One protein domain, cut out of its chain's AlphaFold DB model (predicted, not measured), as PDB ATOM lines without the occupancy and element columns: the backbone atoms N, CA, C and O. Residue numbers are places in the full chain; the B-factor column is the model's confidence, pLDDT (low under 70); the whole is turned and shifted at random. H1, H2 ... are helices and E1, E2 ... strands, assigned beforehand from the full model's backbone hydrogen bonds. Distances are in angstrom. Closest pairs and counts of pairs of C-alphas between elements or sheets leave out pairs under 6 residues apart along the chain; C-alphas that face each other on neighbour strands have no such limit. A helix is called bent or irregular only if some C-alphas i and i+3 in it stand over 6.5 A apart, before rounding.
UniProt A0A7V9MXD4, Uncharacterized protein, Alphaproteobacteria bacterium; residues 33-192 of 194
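AT A GLANCE: This is residues 33 to 192 of the 194 residues of an uncharacterized protein of Alphaproteobacteria bacterium (UniProt A0A7V9MXD4). A twisted sheet of five strands curls like part of a barrel round one very long helix, H1, whose first residues, 33 to 39, stick out free beyond the body. A shorter helix, H2, lies with H1 on one face of the sheet and meets H1 with its residues 89 to 93 alone, making two layers, helices on one face of a sheet; little H3 only grazes the sheet. The 160 printed residues hold three named helices and five named strands in the order H1 H2 E1 E2 E3 H3 E4 E5, a mixed class of helices and strands. The sheet runs E1 E2 E3 E4 E5, all antiparallel. The outline is a rod of 63 by 28 by 24 A, only just loose, close to compact, with a radius of gyration of the C-alphas of 18.3 A.

IN THESE COORDINATES: H1 runs over residues 33 to 69, 54.6 A from C-alpha 33 at (-27.133, 88.316, 2.500) to C-alpha 69 at (-48.916, 137.258, 13.244). H2 is residues 82 to 94, 18.2 A; it is neither bent nor irregular, but only just: C-alphas 84 and 87 are 6.2 A apart. E1 is residues 101 to 103, 6.4 A. E2, residues 112 to 121, and E3, residues 130 to 139, each measure 30.0 A. H3 is residues 141 to 144, 4.6 A. E4 is residues 152 to 159, 22.8 A, and E5 is residues 183 to 191, 22.2 A, ending at C-alpha 191 at (-27.737, 118.332, 16.346).

HOW THE PARTS SIT: H1 is on the sheet through residues 47 to 67; the C-alphas of Gln 55 and Ser 135 in E3, the closest of H1 and E3, are 6.2 A apart. With residues 58 to 66 alone it touches H2, closest at the C-alphas of Ala 62 and Tyr 92, 5.5 A, at a steep tilt of 57 degrees, opposite ways. H2 is on the sheet at a height of 8.0 A. E1, E2 and E3 form a meander, each strand the antiparallel neighbour of the one before. Within hydrogen-bond range are N 102 and O 113 across the neighbour strands E1 and E2, at 2.8 A, N 116 and O 136 across E2 and E3, at 2.7 A, N 135 and O 153 across E3 and E4, at 2.8 A, and N 191 and O 152 across E4 and E5, at 2.7 A. Every O i to N i+4 pair is within range in H1, 7 of 9 in H2, and H3 is too short for one.

THE WHOLE: The C-alphas of Ser 33 and Gly 77, the two farthest apart, are 65.1 A apart. The printed part has no cut. The links H1 to H2 and E4 to E5 are long, with 12 and 23 residues. Mean pLDDT of the printed part is 82.4; residues 33 to 36, 74 to 77 and 144 to 149 are among those under 70.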
ATOM      1  N   SER A  33     -27.666  87.521   1.390       64.56
ATOM      2  CA  SER A  33     -27.133  88.316   2.500       64.56
ATOM      3  C   SER A  33     -26.794  89.755   2.099       64.56
ATOM      4  O   SER A  33     -27.133  90.680   2.836       64.56
ATOM      5  N   THR A  34     -26.200  89.964   0.919       63.66
ATOM      6  CA  THR A  34     -25.814  91.301   0.443       63.66
ATOM      7  C   THR A  34     -27.032  92.148   0.084       63.66
ATOM      8  O   THR A  34     -27.112  93.309   0.486       63.66
ATOM      9  N   VAL A  35     -28.035  91.559  -0.575       63.50
ATOM     10  CA  VAL A  35     -29.277  92.259  -0.946       63.50
ATOM     11  C   VAL A  35     -30.032  92.757   0.291       63.50
ATOM     12  O   VAL A  35     -30.482  93.901   0.319       63.50
ATOM     13  N   LEU A  36     -30.103  91.951   1.357       66.75
ATOM     14  CA  LEU A  36     -30.756  92.358   2.607       66.75
ATOM     15  C   LEU A  36     -30.031  93.519   3.305       66.75
ATOM     16  O   LEU A  36     -30.679  94.366   3.925       66.75
ATOM     17  N   THR A  37     -28.697  93.577   3.224       71.62
ATOM     18  CA  THR A  37     -27.932  94.688   3.813       71.62
ATOM     19  C   THR A  37     -28.095  95.989   3.037       71.62
ATOM     20  O   THR A  37     -28.238  97.045   3.657       71.62
ATOM     21  N   GLU A  38     -28.137  95.927   1.705       72.75
ATOM     22  CA  GLU A  38     -28.327  97.119   0.874       72.75
ATOM     23  C   GLU A  38     -29.738  97.682   1.010       72.75
ATOM     24  O   GLU A  38     -29.895  98.888   1.197       72.75
ATOM     25  N   GLN A  39     -30.758  96.819   1.026       74.94
ATOM     26  CA  GLN A  39     -32.139  97.250   1.227       74.94
ATOM     27  C   GLN A  39     -32.301  98.028   2.542       74.94
ATOM     28  O   GLN A  39     -32.836  99.135   2.549       74.94
ATOM     29  N   ARG A  40     -31.753  97.512   3.650       73.69
ATOM     30  CA  ARG A  40     -31.806  98.201   4.952       73.69
ATOM     31  C   ARG A  40     -31.046  99.525   4.958       73.69
ATOM     32  O   ARG A  40     -31.451 100.466   5.638       73.69
ATOM     33  N   ALA A  41     -29.932  99.608   4.230       76.81
ATOM     34  CA  ALA A  41     -29.172 100.846   4.108       76.81
ATOM     35  C   ALA A  41     -29.961 101.917   3.335       76.81
ATOM     36  O   ALA A  41     -29.971 103.079   3.745       76.81
ATOM     37  N   VAL A  42     -30.656 101.524   2.265       81.81
ATOM     38  CA  VAL A  42     -31.531 102.413   1.488       81.81
ATOM     39  C   VAL A  42     -32.723 102.877   2.325       81.81
ATOM     40  O   VAL A  42     -32.984 104.077   2.389       81.81
ATOM     41  N   GLU A  43     -33.399 101.967   3.030       79.50
ATOM     42  CA  GLU A  43     -34.517 102.302   3.921       79.50
ATOM     43  C   GLU A  43     -34.094 103.291   5.017       79.50
ATOM     44  O   GLU A  43     -34.806 104.254   5.302       79.50
ATOM     45  N   ALA A  44     -32.898 103.119   5.590       78.69
ATOM     46  CA  ALA A  44     -32.361 104.052   6.576       78.69
ATOM     47  C   ALA A  44     -32.132 105.455   5.986       78.69
ATOM     48  O   ALA A  44     -32.515 106.446   6.608       78.69
ATOM     49  N   GLN A  45     -31.560 105.558   4.782       82.25
ATOM     50  CA  GLN A  45     -31.349 106.849   4.109       82.25
ATOM     51  C   GLN A  45     -32.666 107.533   3.726       82.25
ATOM     52  O   GLN A  45     -32.821 108.754   3.855       82.25
ATOM     53  N   LEU A  46     -33.643 106.742   3.289       85.31
ATOM     54  CA  LEU A  46     -34.974 107.232   2.968       85.31
ATOM     55  C   LEU A  46     -35.692 107.741   4.223       85.31
ATOM     56  O   LEU A  46     -36.273 108.826   4.194       85.31
ATOM     57  N   ALA A  47     -35.586 107.023   5.346       83.88
ATOM     58  CA  ALA A  47     -36.105 107.458   6.639       83.88
ATOM     59  C   ALA A  47     -35.464 108.773   7.111       83.88
ATOM     60  O   ALA A  47     -36.179 109.677   7.550       83.88
ATOM     61  N   THR A  48     -34.144 108.921   6.962       85.69
ATOM     62  CA  THR A  48     -33.419 110.168   7.253       85.69
ATOM     63  C   THR A  48     -33.955 111.328   6.416       85.69
ATOM     64  O   THR A  48     -34.276 112.383   6.961       85.69
ATOM     65  N   THR A  49     -34.132 111.121   5.110       87.50
ATOM     66  CA  THR A  49     -34.639 112.153   4.190       87.50
ATOM     67  C   THR A  49     -36.086 112.537   4.509       87.50
ATOM     68  O   THR A  49     -36.415 113.720   4.580       87.50
ATOM     69  N   ARG A  50     -36.952 111.547   4.760       87.06
ATOM     70  CA  ARG A  50     -38.353 111.744   5.167       87.06
ATOM     71  C   ARG A  50     -38.446 112.546   6.470       87.06
ATOM     72  O   ARG A  50     -39.203 113.509   6.544       87.06
ATOM     73  N   THR A  51     -37.638 112.189   7.470       87.00
ATOM     74  CA  THR A  51     -37.583 112.900   8.759       87.00
ATOM     75  C   THR A  51     -37.100 114.339   8.583       87.00
ATOM     76  O   THR A  51     -37.718 115.256   9.116       87.00
ATOM     77  N   TYR A  52     -36.054 114.557   7.781       88.75
ATOM     78  CA  TYR A  52     -35.531 115.893   7.494       88.75
ATOM     79  C   TYR A  52     -36.602 116.818   6.898       88.75
ATOM     80  O   TYR A  52     -36.824 117.917   7.403       88.75
ATOM     81  N   TRP A  53     -37.303 116.367   5.853       89.69
ATOM     82  CA  TRP A  53     -38.340 117.180   5.211       89.69
ATOM     83  C   TRP A  53     -39.555 117.409   6.111       89.69
ATOM     84  O   TRP A  53     -40.117 118.504   6.091       89.69
ATOM     85  N   ALA A  54     -39.926 116.423   6.932       88.50
ATOM     86  CA  ALA A  54     -40.979 116.572   7.932       88.50
ATOM     87  C   ALA A  54     -40.656 117.689   8.941       88.50
ATOM     88  O   ALA A  54     -41.462 118.595   9.151       88.50
ATOM     89  N   GLN A  55     -39.452 117.671   9.517       89.75
ATOM     90  CA  GLN A  55     -39.001 118.695  10.466       89.75
ATOM     91  C   GLN A  55     -38.867 120.075   9.795       89.75
ATOM     92  O   GLN A  55     -39.324 121.085  10.333       89.75
ATOM     93  N   MET A  56     -38.313 120.126   8.579       90.06
ATOM     94  CA  MET A  56     -38.204 121.361   7.797       90.06
ATOM     95  C   MET A  56     -39.579 121.972   7.488       90.06
ATOM     96  O   MET A  56     -39.754 123.190   7.556       90.06
ATOM     97  N   GLY A  57     -40.575 121.133   7.191       89.69
ATOM     98  CA  GLY A  57     -41.961 121.549   6.992       89.69
ATOM     99  C   GLY A  57     -42.541 122.258   8.217       89.69
ATOM    100  O   GLY A  57     -43.136 123.331   8.074       89.69
ATOM    101  N   ASN A  58     -42.299 121.728   9.421       89.81
ATOM    102  CA  ASN A  58     -42.729 122.364  10.672       89.81
ATOM    103  C   ASN A  58     -42.087 123.748  10.847       89.81
ATOM    104  O   ASN A  58     -42.777 124.714  11.184       89.81
ATOM    105  N   PHE A  59     -40.784 123.874  10.574       91.62
ATOM    106  CA  PHE A  59     -40.089 125.161  10.651       91.62
ATOM    107  C   PHE A  59     -40.615 126.168   9.630       91.62
ATOM    108  O   PHE A  59     -40.886 127.313   9.996       91.62
ATOM    109  N   HIS A  60     -40.824 125.764   8.374       92.00
ATOM    110  CA  HIS A  60     -41.412 126.641   7.360       92.00
ATOM    111  C   HIS A  60     -42.812 127.106   7.734       92.00
ATOM    112  O   HIS A  60     -43.130 128.284   7.554       92.00
ATOM    113  N   TYR A  61     -43.632 126.218   8.294       91.62
ATOM    114  CA  TYR A  61     -44.952 126.590   8.780       91.62
ATOM    115  C   TYR A  61     -44.863 127.636   9.894       91.62
ATOM    116  O   TYR A  61     -45.482 128.695   9.790       91.62
ATOM    117  N   ALA A  62     -44.044 127.396  10.922       90.94
ATOM    118  CA  ALA A  62     -43.870 128.342  12.020       90.94
ATOM    119  C   ALA A  62     -43.343 129.701  11.528       90.94
ATOM    120  O   ALA A  62     -43.884 130.738  11.905       90.94
ATOM    121  N   MET A  63     -42.361 129.715  10.622       90.00
ATOM    122  CA  MET A  63     -41.855 130.938   9.984       90.00
ATOM    123  C   MET A  63     -42.939 131.673   9.184       90.00
ATOM    124  O   MET A  63     -43.070 132.895   9.284       90.00
ATOM    125  N   SER A  64     -43.768 130.941   8.436       90.88
ATOM    126  CA  SER A  64     -44.916 131.523   7.737       90.88
ATOM    127  C   SER A  64     -45.896 132.161   8.721       90.88
ATOM    128  O   SER A  64     -46.377 133.266   8.469       90.88
ATOM    129  N   ARG A  65     -46.167 131.518   9.865       90.12
ATOM    130  CA  ARG A  65     -47.022 132.084  10.917       90.12
ATOM    131  C   ARG A  65     -46.418 133.349  11.506       90.12
ATOM    132  O   ARG A  65     -47.113 134.357  11.547       90.12
ATOM    133  N   ILE A  66     -45.127 133.343  11.840       89.31
ATOM    134  CA  ILE A  66     -44.406 134.529  12.330       89.31
ATOM    135  C   ILE A  66     -44.573 135.712  11.368       89.31
ATOM    136  O   ILE A  66     -44.863 136.820  11.817       89.31
ATOM    137  N   SER A  67     -44.438 135.487  10.057       86.44
ATOM    138  CA  SER A  67     -44.580 136.560   9.061       86.44
ATOM    139  C   SER A  67     -45.970 137.214   9.076       86.44
ATOM    140  O   SER A  67     -46.093 138.417   8.844       86.44
ATOM    141  N   TYR A  68     -47.008 136.439   9.404       86.88
ATOM    142  CA  TYR A  68     -48.394 136.893   9.433       86.88
ATOM    143  C   TYR A  68     -48.771 137.538  10.776       86.88
ATOM    144  O   TYR A  68     -49.297 138.650  10.811       86.88
ATOM    145  N   SER A  69     -48.481 136.869  11.893       84.19
ATOM    146  CA  SER A  69     -48.916 137.258  13.244       84.19
ATOM    147  C   SER A  69     -47.860 138.010  14.058       84.19
ATOM    148  O   SER A  69     -48.134 138.416  15.185       84.19
ATOM    149  N   ARG A  70     -46.645 138.193  13.522       84.31
ATOM    150  CA  ARG A  70     -45.549 138.993  14.111       84.31
ATOM    151  C   ARG A  70     -45.113 138.563  15.513       84.31
ATOM    152  O   ARG A  70     -44.555 139.369  16.250       84.31
ATOM    153  N   LEU A  71     -45.397 137.314  15.895       83.00
ATOM    154  CA  LEU A  71     -45.148 136.775  17.241       83.00
ATOM    155  C   LEU A  71     -45.789 137.588  18.372       83.00
ATOM    156  O   LEU A  71     -45.371 137.495  19.524       83.00
ATOM    157  N   CYS A  72     -46.811 138.384  18.062       76.88
ATOM    158  CA  CYS A  72     -47.292 139.375  19.008       76.88
ATOM    159  C   CYS A  72     -48.348 138.874  19.995       76.88
ATOM    160  O   CYS A  72     -48.765 139.639  20.863       76.88
ATOM    161  N   GLY A  73     -48.754 137.600  19.911       71.62
ATOM    162  CA  GLY A  73     -49.775 137.020  20.784       71.62
ATOM    163  C   GLY A  73     -50.990 137.947  20.895       71.62
ATOM    164  O   GLY A  73     -51.607 138.273  19.886       71.62
ATOM    165  N   ASN A  74     -51.267 138.428  22.111       69.00
ATOM    166  CA  ASN A  74     -52.331 139.402  22.384       69.00
ATOM    167  C   ASN A  74     -51.845 140.867  22.504       69.00
ATOM    168  O   ASN A  74     -52.677 141.760  22.633       69.00
ATOM    169  N   ASN A  75     -50.534 141.140  22.475       68.38
ATOM    170  CA  ASN A  75     -49.939 142.442  22.816       68.38
ATOM    171  C   ASN A  75     -48.957 142.950  21.738       68.38
ATOM    172  O   ASN A  75     -47.744 142.975  21.936       68.38
ATOM    173  N   CYS A  76     -49.483 143.438  20.613       68.94
ATOM    174  CA  CYS A  76     -48.694 143.871  19.444       68.94
ATOM    175  C   CYS A  76     -48.178 145.324  19.482       68.94
ATOM    176  O   CYS A  76     -47.967 145.925  18.432       68.94
ATOM    177  N   GLY A  77     -47.990 145.906  20.670       68.38
ATOM    178  CA  GLY A  77     -47.574 147.311  20.825       68.38
ATOM    179  C   GLY A  77     -46.357 147.544  21.719       68.38
ATOM    180  O   GLY A  77     -45.765 148.617  21.665       68.38
ATOM    181  N   ASN A  78     -45.961 146.547  22.514       77.62
ATOM    182  CA  ASN A  78     -44.863 146.656  23.469       77.62
ATOM    183  C   ASN A  78     -43.734 145.690  23.107       77.62
ATOM    184  O   ASN A  78     -43.955 144.674  22.446       77.62
ATOM    185  N   LYS A  79     -42.525 145.990  23.591       81.94
ATOM    186  CA  LYS A  79     -41.434 145.014  23.592       81.94
ATOM    187  C   LYS A  79     -41.835 143.838  24.477       81.94
ATOM    188  O   LYS A  79     -42.110 144.041  25.660       81.94
ATOM    189  N   LEU A  80     -41.865 142.644  23.903       85.62
ATOM    190  CA  LEU A  80     -42.105 141.406  24.629       85.62
ATOM    191  C   LEU A  80     -40.780 140.808  25.073       85.62
ATOM    192  O   LEU A  80     -39.777 140.880  24.358       85.62
ATOM    193  N   LYS A  81     -40.781 140.206  26.257       87.69
ATOM    194  CA  LYS A  81     -39.627 139.439  26.726       87.69
ATOM    195  C   LYS A  81     -39.504 138.163  25.906       87.69
ATOM    196  O   LYS A  81     -40.514 137.590  25.502       87.69
ATOM    197  N   ASP A  82     -38.297 137.633  25.760       86.38
ATOM    198  CA  ASP A  82     -38.101 136.377  25.023       86.38
ATOM    199  C   ASP A  82     -38.920 135.230  25.643       86.38
ATOM    200  O   ASP A  82     -39.510 134.423  24.931       86.38
ATOM    201  N   THR A  83     -39.078 135.223  26.972       88.00
ATOM    202  CA  THR A  83     -39.929 134.269  27.706       88.00
ATOM    203  C   THR A  83     -41.419 134.373  27.371       88.00
ATOM    204  O   THR A  83     -42.155 133.416  27.579       88.00
ATOM    205  N   GLU A  84     -41.879 135.527  26.886       88.00
ATOM    206  CA  GLU A  84     -43.261 135.756  26.445       88.00
ATOM    207  C   GLU A  84     -43.434 135.417  24.959       88.00
ATOM    208  O   GLU A  84     -44.519 135.023  24.541       88.00
ATOM    209  N   ILE A  85     -42.362 135.505  24.166       88.12
ATOM    210  CA  ILE A  85     -42.362 135.161  22.739       88.12
ATOM    211  C   ILE A  85     -42.284 133.640  22.529       88.12
ATOM    212  O   ILE A  85     -42.974 133.101  21.661       88.12
ATOM    213  N   VAL A  86     -41.491 132.932  23.342       91.06
ATOM    214  CA  VAL A  86     -41.358 131.462  23.307       91.06
ATOM    215  C   VAL A  86     -42.709 130.732  23.264       91.06
ATOM    216  O   VAL A  86     -42.903 129.944  22.336       91.06
ATOM    217  N   PRO A  87     -43.673 130.969  24.179       91.44
ATOM    218  CA  PRO A  87     -44.950 130.257  24.149       91.44
ATOM    219  C   PRO A  87     -45.792 130.587  22.911       91.44
ATOM    220  O   PRO A  87     -46.549 129.734  22.454       91.44
ATOM    221  N   VAL A  88     -45.646 131.784  22.330       90.94
ATOM    222  CA  VAL A  88     -46.335 132.156  21.084       90.94
ATOM    223  C   VAL A  88     -45.778 131.357  19.905       90.94
ATOM    224  O   VAL A  88     -46.544 130.802  19.121       90.94
ATOM    225  N   LEU A  89     -44.452 131.238  19.800       90.81
ATOM    226  CA  LEU A  89     -43.823 130.418  18.764       90.81
ATOM    227  C   LEU A  89     -44.113 128.923  18.975       90.81
ATOM    228  O   LEU A  89     -44.428 128.215  18.019       90.81
ATOM    229  N   GLN A  90     -44.090 128.450  20.223       92.94
ATOM    230  CA  GLN A  90     -44.494 127.084  20.566       92.94
ATOM    231  C   GLN A  90     -45.948 126.812  20.159       92.94
ATOM    232  O   GLN A  90     -46.248 125.732  19.653       92.94
ATOM    233  N   ALA A  91     -46.850 127.785  20.328       91.56
ATOM    234  CA  ALA A  91     -48.232 127.655  19.883       91.56
ATOM    235  C   ALA A  91     -48.321 127.434  18.365       91.56
ATOM    236  O   ALA A  91     -49.058 126.548  17.948       91.56
ATOM    237  N   TYR A  92     -47.516 128.128  17.548       91.44
ATOM    238  CA  TYR A  92     -47.488 127.900  16.092       91.44
ATOM    239  C   TYR A  92     -47.038 126.487  15.731       91.44
ATOM    240  O   TYR A  92     -47.617 125.867  14.843       91.44
ATOM    241  N   PHE A  93     -46.055 125.938  16.446       91.00
ATOM    242  CA  PHE A  93     -45.692 124.532  16.280       91.00
ATOM    243  C   PHE A  93     -46.803 123.585  16.743       91.00
ATOM    244  O   PHE A  93     -46.965 122.509  16.172       91.00
ATOM    245  N   ASN A  94     -47.575 123.954  17.762       90.75
ATOM    246  CA  ASN A  94     -48.668 123.134  18.287       90.75
ATOM    247  C   ASN A  94     -49.937 123.187  17.421       90.75
ATOM    248  O   ASN A  94     -50.743 122.259  17.488       90.75
ATOM    249  N   GLU A  95     -50.108 124.201  16.569       88.12
ATOM    250  CA  GLU A  95     -51.192 124.236  15.572       88.12
ATOM    251  C   GLU A  95     -51.120 123.043  14.606       88.12
ATOM    252  O   GLU A  95     -52.146 122.569  14.124       88.12
ATOM    253  N   LEU A  96     -49.923 122.492  14.392       80.38
ATOM    254  CA  LEU A  96     -49.704 121.278  13.605       80.38
ATOM    255  C   LEU A  96     -49.864 119.980  14.411       80.38
ATOM    256  O   LEU A  96     -49.506 118.920  13.912       80.38
ATOM    257  N   SER A  97     -50.369 120.017  15.647       67.94
ATOM    258  CA  SER A  97     -50.404 118.850  16.550       67.94
ATOM    259  C   SER A  97     -51.085 117.599  15.975       67.94
ATOM    260  O   SER A  97     -50.656 116.497  16.310       67.94
ATOM    261  N   SER A  98     -52.059 117.728  15.065       60.75
ATOM    262  CA  SER A  98     -52.653 116.579  14.351       60.75
ATOM    263  C   SER A  98     -51.805 116.048  13.186       60.75
ATOM    264  O   SER A  98     -51.978 114.905  12.781       60.75
ATOM    265  N   ASN A  99     -50.892 116.860  12.648       68.00
ATOM    266  CA  ASN A  99     -50.123 116.593  11.424       68.00
ATOM    267  C   ASN A  99     -48.648 116.261  11.704       68.00
ATOM    268  O   ASN A  99     -47.836 116.210  10.787       68.00
ATOM    269  N   LYS A 100     -48.286 116.036  12.971       78.25
ATOM    270  CA  LYS A 100     -46.917 115.680  13.376       78.25
ATOM    271  C   LYS A 100     -46.586 114.202  13.188       78.25
ATOM    272  O   LYS A 100     -45.425 113.840  13.346       78.25
ATOM    273  N   VAL A 101     -47.584 113.368  12.889       85.06
ATOM    274  CA  VAL A 101     -47.422 111.933  12.631       85.06
ATOM    275  C   VAL A 101     -47.448 111.693  11.127       85.06
ATOM    276  O   VAL A 101     -48.481 111.840  10.480       85.06
ATOM    277  N   TRP A 102     -46.308 111.291  10.583       83.50
ATOM    278  CA  TRP A 102     -46.119 110.990   9.170       83.50
ATOM    279  C   TRP A 102     -46.174 109.479   8.976       83.50
ATOM    280  O   TRP A 102     -45.282 108.766   9.444       83.50
ATOM    281  N   SER A 103     -47.227 108.990   8.320       85.94
ATOM    282  CA  SER A 103     -47.397 107.576   7.989       85.94
ATOM    283  C   SER A 103     -47.037 107.295   6.531       85.94
ATOM    284  O   SER A 103     -47.332 108.090   5.640       85.94
ATOM    285  N   TYR A 104     -46.401 106.148   6.297       82.12
ATOM    286  CA  TYR A 104     -45.953 105.706   4.973       82.12
ATOM    287  C   TYR A 104     -46.515 104.310   4.707       82.12
ATOM    288  O   TYR A 104     -45.869 103.290   4.948       82.12
ATOM    289  N   ALA A 105     -47.787 104.272   4.299       80.12
ATOM    290  CA  ALA A 105     -48.542 103.032   4.110       80.12
ATOM    291  C   ALA A 105     -48.022 102.171   2.944       80.12
ATOM    292  O   ALA A 105     -48.294 100.974   2.903       80.12
ATOM    293  N   ASP A 106     -47.281 102.787   2.024       76.38
ATOM    294  CA  ASP A 106     -46.510 102.154   0.956       76.38
ATOM    295  C   ASP A 106     -45.408 101.227   1.492       76.38
ATOM    296  O   ASP A 106     -45.144 100.194   0.885       76.38
ATOM    297  N   GLU A 107     -44.827 101.548   2.650       77.38
ATOM    298  CA  GLU A 107     -43.845 100.692   3.331       77.38
ATOM    299  C   GLU A 107     -44.534  99.709   4.282       77.38
ATOM    300  O   GLU A 107     -44.295  98.501   4.275       77.38
ATOM    301  N   SER A 108     -45.384 100.242   5.164       80.81
ATOM    302  CA  SER A 108     -46.123  99.471   6.156       80.81
ATOM    303  C   SER A 108     -47.211 100.325   6.793       80.81
ATOM    304  O   SER A 108     -47.009 101.503   7.084       80.81
ATOM    305  N   SER A 109     -48.335  99.705   7.155       81.19
ATOM    306  CA  SER A 109     -49.371 100.343   7.976       81.19
ATOM    307  C   SER A 109     -48.861 100.836   9.339       81.19
ATOM    308  O   SER A 109     -49.475 101.718   9.934       81.19
ATOM    309  N   ASN A 110     -47.731 100.303   9.816       83.19
ATOM    310  CA  ASN A 110     -47.102 100.664  11.088       83.19
ATOM    311  C   ASN A 110     -45.850 101.542  10.921       83.19
ATOM    312  O   ASN A 110     -45.138 101.790  11.899       83.19
ATOM    313  N   TYR A 111     -45.523 101.988   9.705       83.94
ATOM    314  CA  TYR A 111     -44.417 102.915   9.493       83.94
ATOM    315  C   TYR A 111     -44.880 104.319   9.881       83.94
ATOM    316  O   TYR A 111     -45.659 104.941   9.155       83.94
ATOM    317  N   THR A 112     -44.388 104.830  11.013       86.88
ATOM    318  CA  THR A 112     -44.701 106.184  11.477       86.88
ATOM    319  C   THR A 112     -43.457 106.919  11.959       86.88
ATOM    320  O   THR A 112     -42.581 106.353  12.622       86.88
ATOM    321  N   ILE A 113     -43.392 108.204  11.619       86.62
ATOM    322  CA  ILE A 113     -42.407 109.158  12.126       86.62
ATOM    323  C   ILE A 113     -43.191 110.287  12.781       86.62
ATOM    324  O   ILE A 113     -43.976 110.958  12.119       86.62
ATOM    325  N   THR A 114     -42.975 110.505  14.071       88.81
ATOM    326  CA  THR A 114     -43.603 111.588  14.823       88.81
ATOM    327  C   THR A 114     -42.570 112.661  15.118       88.81
ATOM    328  O   THR A 114     -41.587 112.386  15.798       88.81
ATOM    329  N   THR A 115     -42.783 113.885  14.643       89.44
ATOM    330  CA  THR A 115     -41.907 115.030  14.941       89.44
ATOM    331  C   THR A 115     -42.438 115.815  16.135       89.44
ATOM    332  O   THR A 115     -43.623 116.132  16.186       89.44
ATOM    333  N   THR A 116     -41.576 116.168  17.080       89.81
ATOM    334  CA  THR A 116     -41.898 117.018  18.228       89.81
ATOM    335  C   THR A 116     -40.983 118.228  18.205       89.81
ATOM    336  O   THR A 116     -39.768 118.080  18.264       89.81
ATOM    337  N   ASP A 117     -41.570 119.419  18.131       91.38
ATOM    338  CA  ASP A 117     -40.826 120.675  18.087       91.38
ATOM    339  C   ASP A 117     -40.965 121.401  19.424       91.38
ATOM    340  O   ASP A 117     -42.079 121.564  19.939       91.38
ATOM    341  N   THR A 118     -39.843 121.841  19.975       92.25
ATOM    342  CA  THR A 118     -39.748 122.586  21.228       92.25
ATOM    343  C   THR A 118     -39.061 123.920  20.990       92.25
ATOM    344  O   THR A 118     -38.157 124.033  20.166       92.25
ATOM    345  N   VAL A 119     -39.497 124.952  21.706       92.38
ATOM    346  CA  VAL A 119     -38.948 126.305  21.593       92.38
ATOM    347  C   VAL A 119     -38.386 126.747  22.937       92.38
ATOM    348  O   VAL A 119     -39.021 126.565  23.975       92.38
ATOM    349  N   ALA A 120     -37.213 127.369  22.911       92.62
ATOM    350  CA  ALA A 120     -36.546 127.933  24.075       92.62
ATOM    351  C   ALA A 120     -35.928 129.302  23.755       92.62
ATOM    352  O   ALA A 120     -35.807 129.710  22.598       92.62
ATOM    353  N   THR A 121     -35.528 130.028  24.797       89.31
ATOM    354  CA  THR A 121     -34.704 131.229  24.633       89.31
ATOM    355  C   THR A 121     -33.257 130.818  24.362       89.31
ATOM    356  O   THR A 121     -32.774 129.835  24.924       89.31
ATOM    357  N   ALA A 122     -32.534 131.581  23.538       81.88
ATOM    358  CA  ALA A 122     -31.108 131.325  23.286       81.88
ATOM    359  C   ALA A 122     -30.185 131.724  24.462       81.88
ATOM    360  O   ALA A 122     -28.971 131.537  24.397       81.88
ATOM    361  N   GLY A 123     -30.756 132.260  25.547       70.75
ATOM    362  CA  GLY A 123     -30.036 132.757  26.716       70.75
ATOM    363  C   GLY A 123     -29.455 134.169  26.541       70.75
ATOM    364  O   GLY A 123     -29.478 134.760  25.467       70.75
ATOM    365  N   GLY A 124     -28.942 134.735  27.637       69.88
ATOM    366  CA  GLY A 124     -28.130 135.960  27.630       69.88
ATOM    367  C   GLY A 124     -28.850 137.257  28.014       69.88
ATOM    368  O   GLY A 124     -28.316 138.003  28.832       69.88
ATOM    369  N   GLN A 125     -30.039 137.552  27.475       74.88
ATOM    370  CA  GLN A 125     -30.759 138.805  27.767       74.88
ATOM    371  C   GLN A 125     -32.287 138.636  27.744       74.88
ATOM    372  O   GLN A 125     -32.804 137.692  27.166       74.88
ATOM    373  N   THR A 126     -33.019 139.555  28.386       81.00
ATOM    374  CA  THR A 126     -34.489 139.479  28.531       81.00
ATOM    375  C   THR A 126     -35.255 139.887  27.266       81.00
ATOM    376  O   THR A 126     -36.371 139.423  27.054       81.00
ATOM    377  N   TYR A 127     -34.662 140.759  26.450       84.50
ATOM    378  CA  TYR A 127     -35.220 141.287  25.201       84.50
ATOM    379  C   TYR A 127     -34.216 141.066  24.071       84.50
ATOM    380  O   TYR A 127     -33.834 142.010  23.386       84.50
ATOM    381  N   SER A 128     -33.680 139.855  23.945       83.88
ATOM    382  CA  SER A 128     -32.650 139.583  22.944       83.88
ATOM    383  C   SER A 128     -33.269 139.452  21.548       83.88
ATOM    384  O   SER A 128     -32.649 139.840  20.559       83.88
ATOM    385  N   GLY A 129     -34.504 138.944  21.462       85.19
ATOM    386  CA  GLY A 129     -35.113 138.521  20.205       85.19
ATOM    387  C   GLY A 129     -34.521 137.219  19.659       85.19
ATOM    388  O   GLY A 129     -34.833 136.861  18.529       85.19
ATOM    389  N   TRP A 130     -33.677 136.514  20.417       89.00
ATOM    390  CA  TRP A 130     -33.040 135.265  20.008       89.00
ATOM    391  C   TRP A 130     -33.775 134.056  20.579       89.00
ATOM    392  O   TRP A 130     -33.863 133.855  21.794       89.00
ATOM    393  N   LEU A 131     -34.278 133.221  19.678       90.62
ATOM    394  CA  LEU A 131     -35.047 132.027  19.990       90.62
ATOM    395  C   LEU A 131     -34.368 130.811  19.368       90.62
ATOM    396  O   LEU A 131     -33.797 130.890  18.281       90.62
ATOM    397  N   LEU A 132     -34.465 129.682  20.051       93.12
ATOM    398  CA  LEU A 132     -34.048 128.382  19.547       93.12
ATOM    399  C   LEU A 132     -35.291 127.520  19.388       93.12
ATOM    400  O   LEU A 132     -36.112 127.443  20.302       93.12
ATOM    401  N   ALA A 133     -35.434 126.890  18.230       92.75
ATOM    402  CA  ALA A 133     -36.437 125.869  17.988       92.75
ATOM    403  C   ALA A 133     -35.728 124.554  17.662       92.75
ATOM    404  O   ALA A 133     -34.950 124.485  16.712       92.75
ATOM    405  N   THR A 134     -36.010 123.516  18.432       92.69
ATOM    406  CA  THR A 134     -35.440 122.182  18.257       92.69
ATOM    407  C   THR A 134     -36.537 121.239  17.796       92.69
ATOM    408  O   THR A 134     -37.635 121.257  18.343       92.69
ATOM    409  N   SER A 135     -36.257 120.407  16.799       91.25
ATOM    410  CA  SER A 135     -37.159 119.358  16.335       91.25
ATOM    411  C   SER A 135     -36.533 117.995  16.580       91.25
ATOM    412  O   SER A 135     -35.417 117.712  16.138       91.25
ATOM    413  N   VAL A 136     -37.263 117.155  17.308       89.25
ATOM    414  CA  VAL A 136     -36.890 115.776  17.621       89.25
ATOM    415  C   VAL A 136     -37.893 114.808  17.020       89.25
ATOM    416  O   VAL A 136     -39.038 115.168  16.751       89.25
ATOM    417  N   ASN A 137     -37.487 113.563  16.800       87.50
ATOM    418  CA  ASN A 137     -38.344 112.550  16.198       87.50
ATOM    419  C   ASN A 137     -38.492 111.313  17.085       87.50
ATOM    420  O   ASN A 137     -37.525 110.801  17.639       87.50
ATOM    421  N   THR A 138     -39.705 110.778  17.117       85.75
ATOM    422  CA  THR A 138     -40.030 109.467  17.674       85.75
ATOM    423  C   THR A 138     -40.509 108.589  16.531       85.75
ATOM    424  O   THR A 138     -41.429 108.966  15.809       85.75
ATOM    425  N   THR A 139     -39.897 107.425  16.339       83.81
ATOM    426  CA  THR A 139     -40.215 106.546  15.208       83.81
ATOM    427  C   THR A 139     -40.782 105.207  15.646       83.81
ATOM    428  O   THR A 139     -40.494 104.736  16.747       83.81
ATOM    429  N   SER A 140     -41.557 104.560  14.774       81.81
ATOM    430  CA  SER A 140     -42.032 103.198  15.022       81.81
ATOM    431  C   SER A 140     -40.893 102.170  15.032       81.81
ATOM    432  O   SER A 140     -39.792 102.426  14.538       81.81
ATOM    433  N   ALA A 141     -41.157 100.976  15.574       74.19
ATOM    434  CA  ALA A 141     -40.166  99.902  15.720       74.19
ATOM    435  C   ALA A 141     -39.503  99.475  14.393       74.19
ATOM    436  O   ALA A 141     -38.356  99.038  14.388       74.19
ATOM    437  N   LEU A 142     -40.202  99.646  13.268       71.12
ATOM    438  CA  LEU A 142     -39.697  99.341  11.923       71.12
ATOM    439  C   LEU A 142     -38.553 100.278  11.509       71.12
ATOM    440  O   LEU A 142     -37.605  99.853  10.859       71.12
ATOM    441  N   VAL A 143     -38.613 101.535  11.953       72.19
ATOM    442  CA  VAL A 143     -37.609 102.580  11.703       72.19
ATOM    443  C   VAL A 143     -36.672 102.741  12.911       72.19
ATOM    444  O   VAL A 143     -35.643 103.403  12.846       72.19
ATOM    445  N   ALA A 144     -36.971 102.093  14.040       68.19
ATOM    446  CA  ALA A 144     -36.151 102.177  15.245       68.19
ATOM    447  C   ALA A 144     -34.722 101.653  15.020       68.19
ATOM    448  O   ALA A 144     -33.782 102.184  15.605       68.19
ATOM    449  N   ASN A 145     -34.522 100.699  14.105       64.69
ATOM    450  CA  ASN A 145     -33.184 100.225  13.733       64.69
ATOM    451  C   ASN A 145     -32.333 101.291  13.013       64.69
ATOM    452  O   ASN A 145     -31.110 101.174  12.978       64.69
ATOM    453  N   SER A 146     -32.957 102.337  12.466       63.75
ATOM    454  CA  SER A 146     -32.299 103.519  11.898       63.75
ATOM    455  C   SER A 146     -32.367 104.750  12.814       63.75
ATOM    456  O   SER A 146     -31.744 105.760  12.496       63.75
ATOM    457  N   SER A 147     -33.038 104.671  13.974       57.81
ATOM    458  CA  SER A 147     -33.292 105.810  14.877       57.81
ATOM    459  C   SER A 147     -32.033 106.514  15.395       57.81
ATOM    460  O   SER A 147     -32.037 107.735  15.509       57.81
ATOM    461  N   GLY A 148     -30.926 105.790  15.593       60.59
ATOM    462  CA  GLY A 148     -29.621 106.371  15.950       60.59
ATOM    463  C   GLY A 148     -28.931 107.155  14.822       60.59
ATOM    464  O   GLY A 148     -27.791 107.574  14.981       60.59
ATOM    465  N   LYS A 149     -29.579 107.311  13.660       67.38
ATOM    466  CA  LYS A 149     -29.080 108.050  12.485       67.38
ATOM    467  C   LYS A 149     -30.061 109.107  11.972       67.38
ATOM    468  O   LYS A 149     -29.815 109.712  10.926       67.38
ATOM    469  N   LEU A 150     -31.190 109.301  12.653       80.81
ATOM    470  CA  LEU A 150     -32.210 110.245  12.208       80.81
ATOM    471  C   LEU A 150     -31.850 111.668  12.633       80.81
ATOM    472  O   LEU A 150     -31.473 111.877  13.783       80.81
ATOM    473  N   PRO A 151     -31.960 112.647  11.724       82.25
ATOM    474  CA  PRO A 151     -31.508 113.996  11.991       82.25
ATOM    475  C   PRO A 151     -32.371 114.621  13.084       82.25
ATOM    476  O   PRO A 151     -33.598 114.600  13.031       82.25
ATOM    477  N   LEU A 152     -31.696 115.200  14.065       88.88
ATOM    478  CA  LEU A 152     -32.272 116.122  15.031       88.88
ATOM    479  C   LEU A 152     -31.946 117.515  14.505       88.88
ATOM    480  O   LEU A 152     -30.775 117.791  14.262       88.88
ATOM    481  N   LEU A 153     -32.934 118.377  14.289       91.56
ATOM    482  CA  LEU A 153     -32.675 119.714  13.754       91.56
ATOM    483  C   LEU A 153     -32.821 120.784  14.827       91.56
ATOM    484  O   LEU A 153     -33.744 120.757  15.637       91.56
ATOM    485  N   GLU A 154     -31.941 121.773  14.772       93.31
ATOM    486  CA  GLU A 154     -32.039 123.000  15.550       93.31
ATOM    487  C   GLU A 154     -32.026 124.208  14.619       93.31
ATOM    488  O   GLU A 154     -31.188 124.318  13.720       93.31
ATOM    489  N   MET A 155     -32.967 125.119  14.849       93.06
ATOM    490  CA  MET A 155     -33.090 126.393  14.164       93.06
ATOM    491  C   MET A 155     -32.922 127.532  15.168       93.06
ATOM    492  O   MET A 155     -33.763 127.739  16.045       93.06
ATOM    493  N   GLY A 156     -31.868 128.322  14.984       91.69
ATOM    494  CA  GLY A 156     -31.709 129.606  15.652       91.69
ATOM    495  C   GLY A 156     -32.449 130.691  14.885       91.69
ATOM    496  O   GLY A 156     -32.139 130.957  13.723       91.69
ATOM    497  N   LEU A 157     -33.405 131.342  15.534       90.50
ATOM    498  CA  LEU A 157     -34.234 132.399  14.970       90.50
ATOM    499  C   LEU A 157     -33.968 133.719  15.689       90.50
ATOM    500  O   LEU A 157     -33.803 133.754  16.908       90.50
ATOM    501  N   CYS A 158     -33.999 134.814  14.936       88.88
ATOM    502  CA  CYS A 158     -33.892 136.154  15.490       88.88
ATOM    503  C   CYS A 158     -35.058 137.021  15.027       88.88
ATOM    504  O   CYS A 158     -35.352 137.090  13.830       88.88
ATOM    505  N   VAL A 159     -35.721 137.674  15.976       87.56
ATOM    506  CA  VAL A 159     -36.991 138.387  15.795       87.56
ATOM    507  C   VAL A 159     -36.876 139.815  16.324       87.56
ATOM    508  O   VAL A 159     -36.095 140.077  17.236       87.56
ATOM    509  N   GLY A 160     -37.635 140.750  15.748       84.62
ATOM    510  CA  GLY A 160     -37.532 142.180  16.080       84.62
ATOM    511  C   GLY A 160     -36.644 142.984  15.132       84.62
ATOM    512  O   GLY A 160     -36.109 144.032  15.495       84.62
ATOM    513  N   LEU A 161     -36.471 142.502  13.901       85.25
ATOM    514  CA  LEU A 161     -35.681 143.185  12.885       85.25
ATOM    515  C   LEU A 161     -36.435 144.392  12.307       85.25
ATOM    516  O   LEU A 161     -37.659 144.411  12.234       85.25
ATOM    517  N   GLY A 162     -35.701 145.418  11.872       81.88
ATOM    518  CA  GLY A 162     -36.305 146.656  11.358       81.88
ATOM    519  C   GLY A 162     -36.844 146.564   9.925       81.88
ATOM    520  O   GLY A 162     -37.690 147.366   9.538       81.88
ATOM    521  N   ASN A 163     -36.356 145.613   9.127       84.69
ATOM    522  CA  ASN A 163     -36.711 145.451   7.719       84.69
ATOM    523  C   ASN A 163     -36.539 143.997   7.244       84.69
ATOM    524  O   ASN A 163     -35.870 143.179   7.881       84.69
ATOM    525  N   SER A 164     -37.132 143.685   6.090       79.12
ATOM    526  CA  SER A 164     -36.931 142.408   5.405       79.12
ATOM    527  C   SER A 164     -35.483 142.283   4.925       79.12
ATOM    528  O   SER A 164     -35.003 143.147   4.192       79.12
ATOM    529  N   GLY A 165     -34.798 141.204   5.309       79.06
ATOM    530  CA  GLY A 165     -33.417 140.927   4.894       79.06
ATOM    531  C   GLY A 165     -32.336 141.415   5.864       79.06
ATOM    532  O   GLY A 165     -31.153 141.192   5.604       79.06
ATOM    533  N   ALA A 166     -32.701 142.039   6.992       83.38
ATOM    534  CA  ALA A 166     -31.742 142.242   8.073       83.38
ATOM    535  C   ALA A 166     -31.206 140.897   8.573       83.38
ATOM    536  O   ALA A 166     -31.938 139.920   8.714       83.38
ATOM    537  N   LYS A 167     -29.910 140.866   8.871       86.25
ATOM    538  CA  LYS A 167     -29.268 139.704   9.483       86.25
ATOM    539  C   LYS A 167     -29.453 139.758  10.994       86.25
ATOM    540  O   LYS A 167     -29.520 140.840  11.576       86.25
ATOM    541  N   CYS A 168     -29.433 138.594  11.630       83.50
ATOM    542  CA  CYS A 168     -29.507 138.457  13.083       83.50
ATOM    543  C   CYS A 168     -28.503 139.324  13.863       83.50
ATOM    544  O   CYS A 168     -28.836 139.836  14.923       83.50
ATOM    545  N   GLY A 169     -27.305 139.568  13.316       78.44
ATOM    546  CA  GLY A 169     -26.300 140.445  13.936       78.44
ATOM    547  C   GLY A 169     -26.710 141.921  14.070       78.44
ATOM    548  O   GLY A 169     -26.030 142.671  14.758       78.44
ATOM    549  N   ASN A 170     -27.818 142.341  13.449       74.25
ATOM    550  CA  ASN A 170     -28.366 143.695  13.572       74.25
ATOM    551  C   ASN A 170     -29.331 143.846  14.768       74.25
ATOM    552  O   ASN A 170     -29.894 144.927  14.969       74.25
ATOM    553  N   LEU A 171     -29.563 142.777  15.537       80.00
ATOM    554  CA  LEU A 171     -30.288 142.849  16.803       80.00
ATOM    555  C   LEU A 171     -29.400 143.438  17.894       80.00
ATOM    556  O   LEU A 171     -28.265 143.024  18.110       80.00
ATOM    557  N   ASN A 172     -29.951 144.417  18.591       75.38
ATOM    558  CA  ASN A 172     -29.388 145.074  19.752       75.38
ATOM    559  C   ASN A 172     -30.468 145.192  20.837       75.38
ATOM    560  O   ASN A 172     -31.646 144.912  20.622       75.38
ATOM    561  N   ASN A 173     -30.087 145.679  22.014       68.69
ATOM    562  CA  ASN A 173     -31.007 145.803  23.150       68.69
ATOM    563  C   ASN A 173     -32.186 146.774  22.874       68.69
ATOM    564  O   ASN A 173     -33.178 146.794  23.608       68.69
ATOM    565  N   ASN A 174     -32.102 147.605  21.826       67.19
ATOM    566  CA  ASN A 174     -33.135 148.576  21.471       67.19
ATOM    567  C   ASN A 174     -34.215 148.013  20.537       67.19
ATOM    568  O   ASN A 174     -35.322 148.552  20.559       67.19
ATOM    569  N   ASN A 175     -33.946 146.954  19.772       70.62
ATOM    570  CA  ASN A 175     -34.921 146.317  18.875       70.62
ATOM    571  C   ASN A 175     -35.218 144.847  19.219       70.62
ATOM    572  O   ASN A 175     -36.247 144.334  18.783       70.62
ATOM    573  N   GLY A 176     -34.393 144.197  20.041       69.81
ATOM    574  CA  GLY A 176     -34.708 142.880  20.573       69.81
ATOM    575  C   GLY A 176     -35.995 142.900  21.406       69.81
ATOM    576  O   GLY A 176     -36.325 143.887  22.076       69.81
ATOM    577  N   GLY A 177     -36.797 141.845  21.258       73.00
ATOM    578  CA  GLY A 177     -38.146 141.753  21.825       73.00
ATOM    579  C   GLY A 177     -39.229 142.549  21.082       73.00
ATOM    580  O   GLY A 177     -40.396 142.501  21.470       73.00
ATOM    581  N   ASN A 178     -38.897 143.288  20.017       82.25
ATOM    582  CA  ASN A 178     -39.918 143.942  19.200       82.25
ATOM    583  C   ASN A 178     -40.685 142.899  18.368       82.25
ATOM    584  O   ASN A 178     -40.089 142.050  17.708       82.25
ATOM    585  N   THR A 179     -42.012 142.963  18.371       76.56
ATOM    586  CA  THR A 179     -42.871 141.995  17.674       76.56
ATOM    587  C   THR A 179     -43.117 142.436  16.235       76.56
ATOM    588  O   THR A 179     -44.168 142.952  15.851       76.56
ATOM    589  N   THR A 180     -42.081 142.291  15.412       80.56
ATOM    590  CA  THR A 180     -42.121 142.631  13.986       80.56
ATOM    591  C   THR A 180     -42.435 141.409  13.130       80.56
ATOM    592  O   THR A 180     -42.109 140.283  13.491       80.56
ATOM    593  N   ALA A 181     -42.981 141.628  11.929       80.38
ATOM    594  CA  ALA A 181     -43.083 140.574  10.909       80.38
ATOM    595  C   ALA A 181     -41.706 140.118  10.388       80.38
ATOM    596  O   ALA A 181     -41.595 139.092   9.724       80.38
ATOM    597  N   TYR A 182     -40.664 140.908  10.651       85.94
ATOM    598  CA  TYR A 182     -39.314 140.670  10.166       85.94
ATOM    599  C   TYR A 182     -38.533 139.793  11.143       85.94
ATOM    600  O   TYR A 182     -38.357 140.134  12.316       85.94
ATOM    601  N   PHE A 183     -38.041 138.677  10.618       88.44
ATOM    602  CA  PHE A 183     -37.189 137.721  11.306       88.44
ATOM    603  C   PHE A 183     -36.102 137.225  10.349       88.44
ATOM    604  O   PHE A 183     -36.201 137.391   9.131       88.44
ATOM    605  N   SER A 184     -35.064 136.615  10.907       89.62
ATOM    606  CA  SER A 184     -34.015 135.939  10.148       89.62
ATOM    607  C   SER A 184     -33.654 134.639  10.841       89.62
ATOM    608  O   SER A 184     -33.640 134.562  12.069       89.62
ATOM    609  N   VAL A 185     -33.315 133.629  10.046       90.94
ATOM    610  CA  VAL A 185     -32.661 132.419  10.546       90.94
ATOM    611  C   VAL A 185     -31.181 132.748  10.741       90.94
ATOM    612  O   VAL A 185     -30.544 133.284   9.834       90.94
ATOM    613  N   ASN A 186     -30.651 132.491  11.934       89.12
ATOM    614  CA  ASN A 186     -29.227 132.624  12.235       89.12
ATOM    615  C   ASN A 186     -28.455 131.398  11.752       89.12
ATOM    616  O   ASN A 186     -27.437 131.509  11.076       89.12
ATOM    617  N   HIS A 187     -28.957 130.228  12.128       88.75
ATOM    618  CA  HIS A 187     -28.396 128.942  11.765       88.75
ATOM    619  C   HIS A 187     -29.507 127.900  11.712       88.75
ATOM    620  O   HIS A 187     -30.543 128.029  12.366       88.75
ATOM    621  N   LEU A 188     -29.246 126.865  10.928       90.56
ATOM    622  CA  LEU A 188     -30.040 125.657  10.861       90.56
ATOM    623  C   LEU A 188     -29.059 124.494  10.797       90.56
ATOM    624  O   LEU A 188     -28.306 124.376   9.829       90.56
ATOM    625  N   THR A 189     -29.011 123.691  11.851       89.50
ATOM    626  CA  THR A 189     -27.971 122.674  12.026       89.50
ATOM    627  C   THR A 189     -28.566 121.350  12.461       89.50
ATOM    628  O   THR A 189     -29.538 121.312  13.213       89.50
ATOM    629  N   ASN A 190     -27.944 120.259  12.017       85.00
ATOM    630  CA  ASN A 190     -28.180 118.954  12.616       85.00
ATOM    631  C   ASN A 190     -27.512 118.935  13.994       85.00
ATOM    632  O   ASN A 190     -26.310 119.200  14.100       85.00
ATOM    633  N   LEU A 191     -28.277 118.623  15.032       79.69
ATOM    634  CA  LEU A 191     -27.737 118.332  16.346       79.69
ATOM    635  C   LEU A 191     -26.944 117.019  16.298       79.69
ATOM    636  O   LEU A 191     -27.288 116.116  15.525       79.69
ATOM    637  N   PRO A 192     -25.879 116.904  17.113       70.06
ATOM    638  CA  PRO A 192     -25.156 115.653  17.237       70.06
ATOM    639  C   PRO A 192     -26.126 114.550  17.656       70.06
ATOM    640  O   PRO A 192     -26.906 114.716  18.594       70.06
TER     641      PRO A 192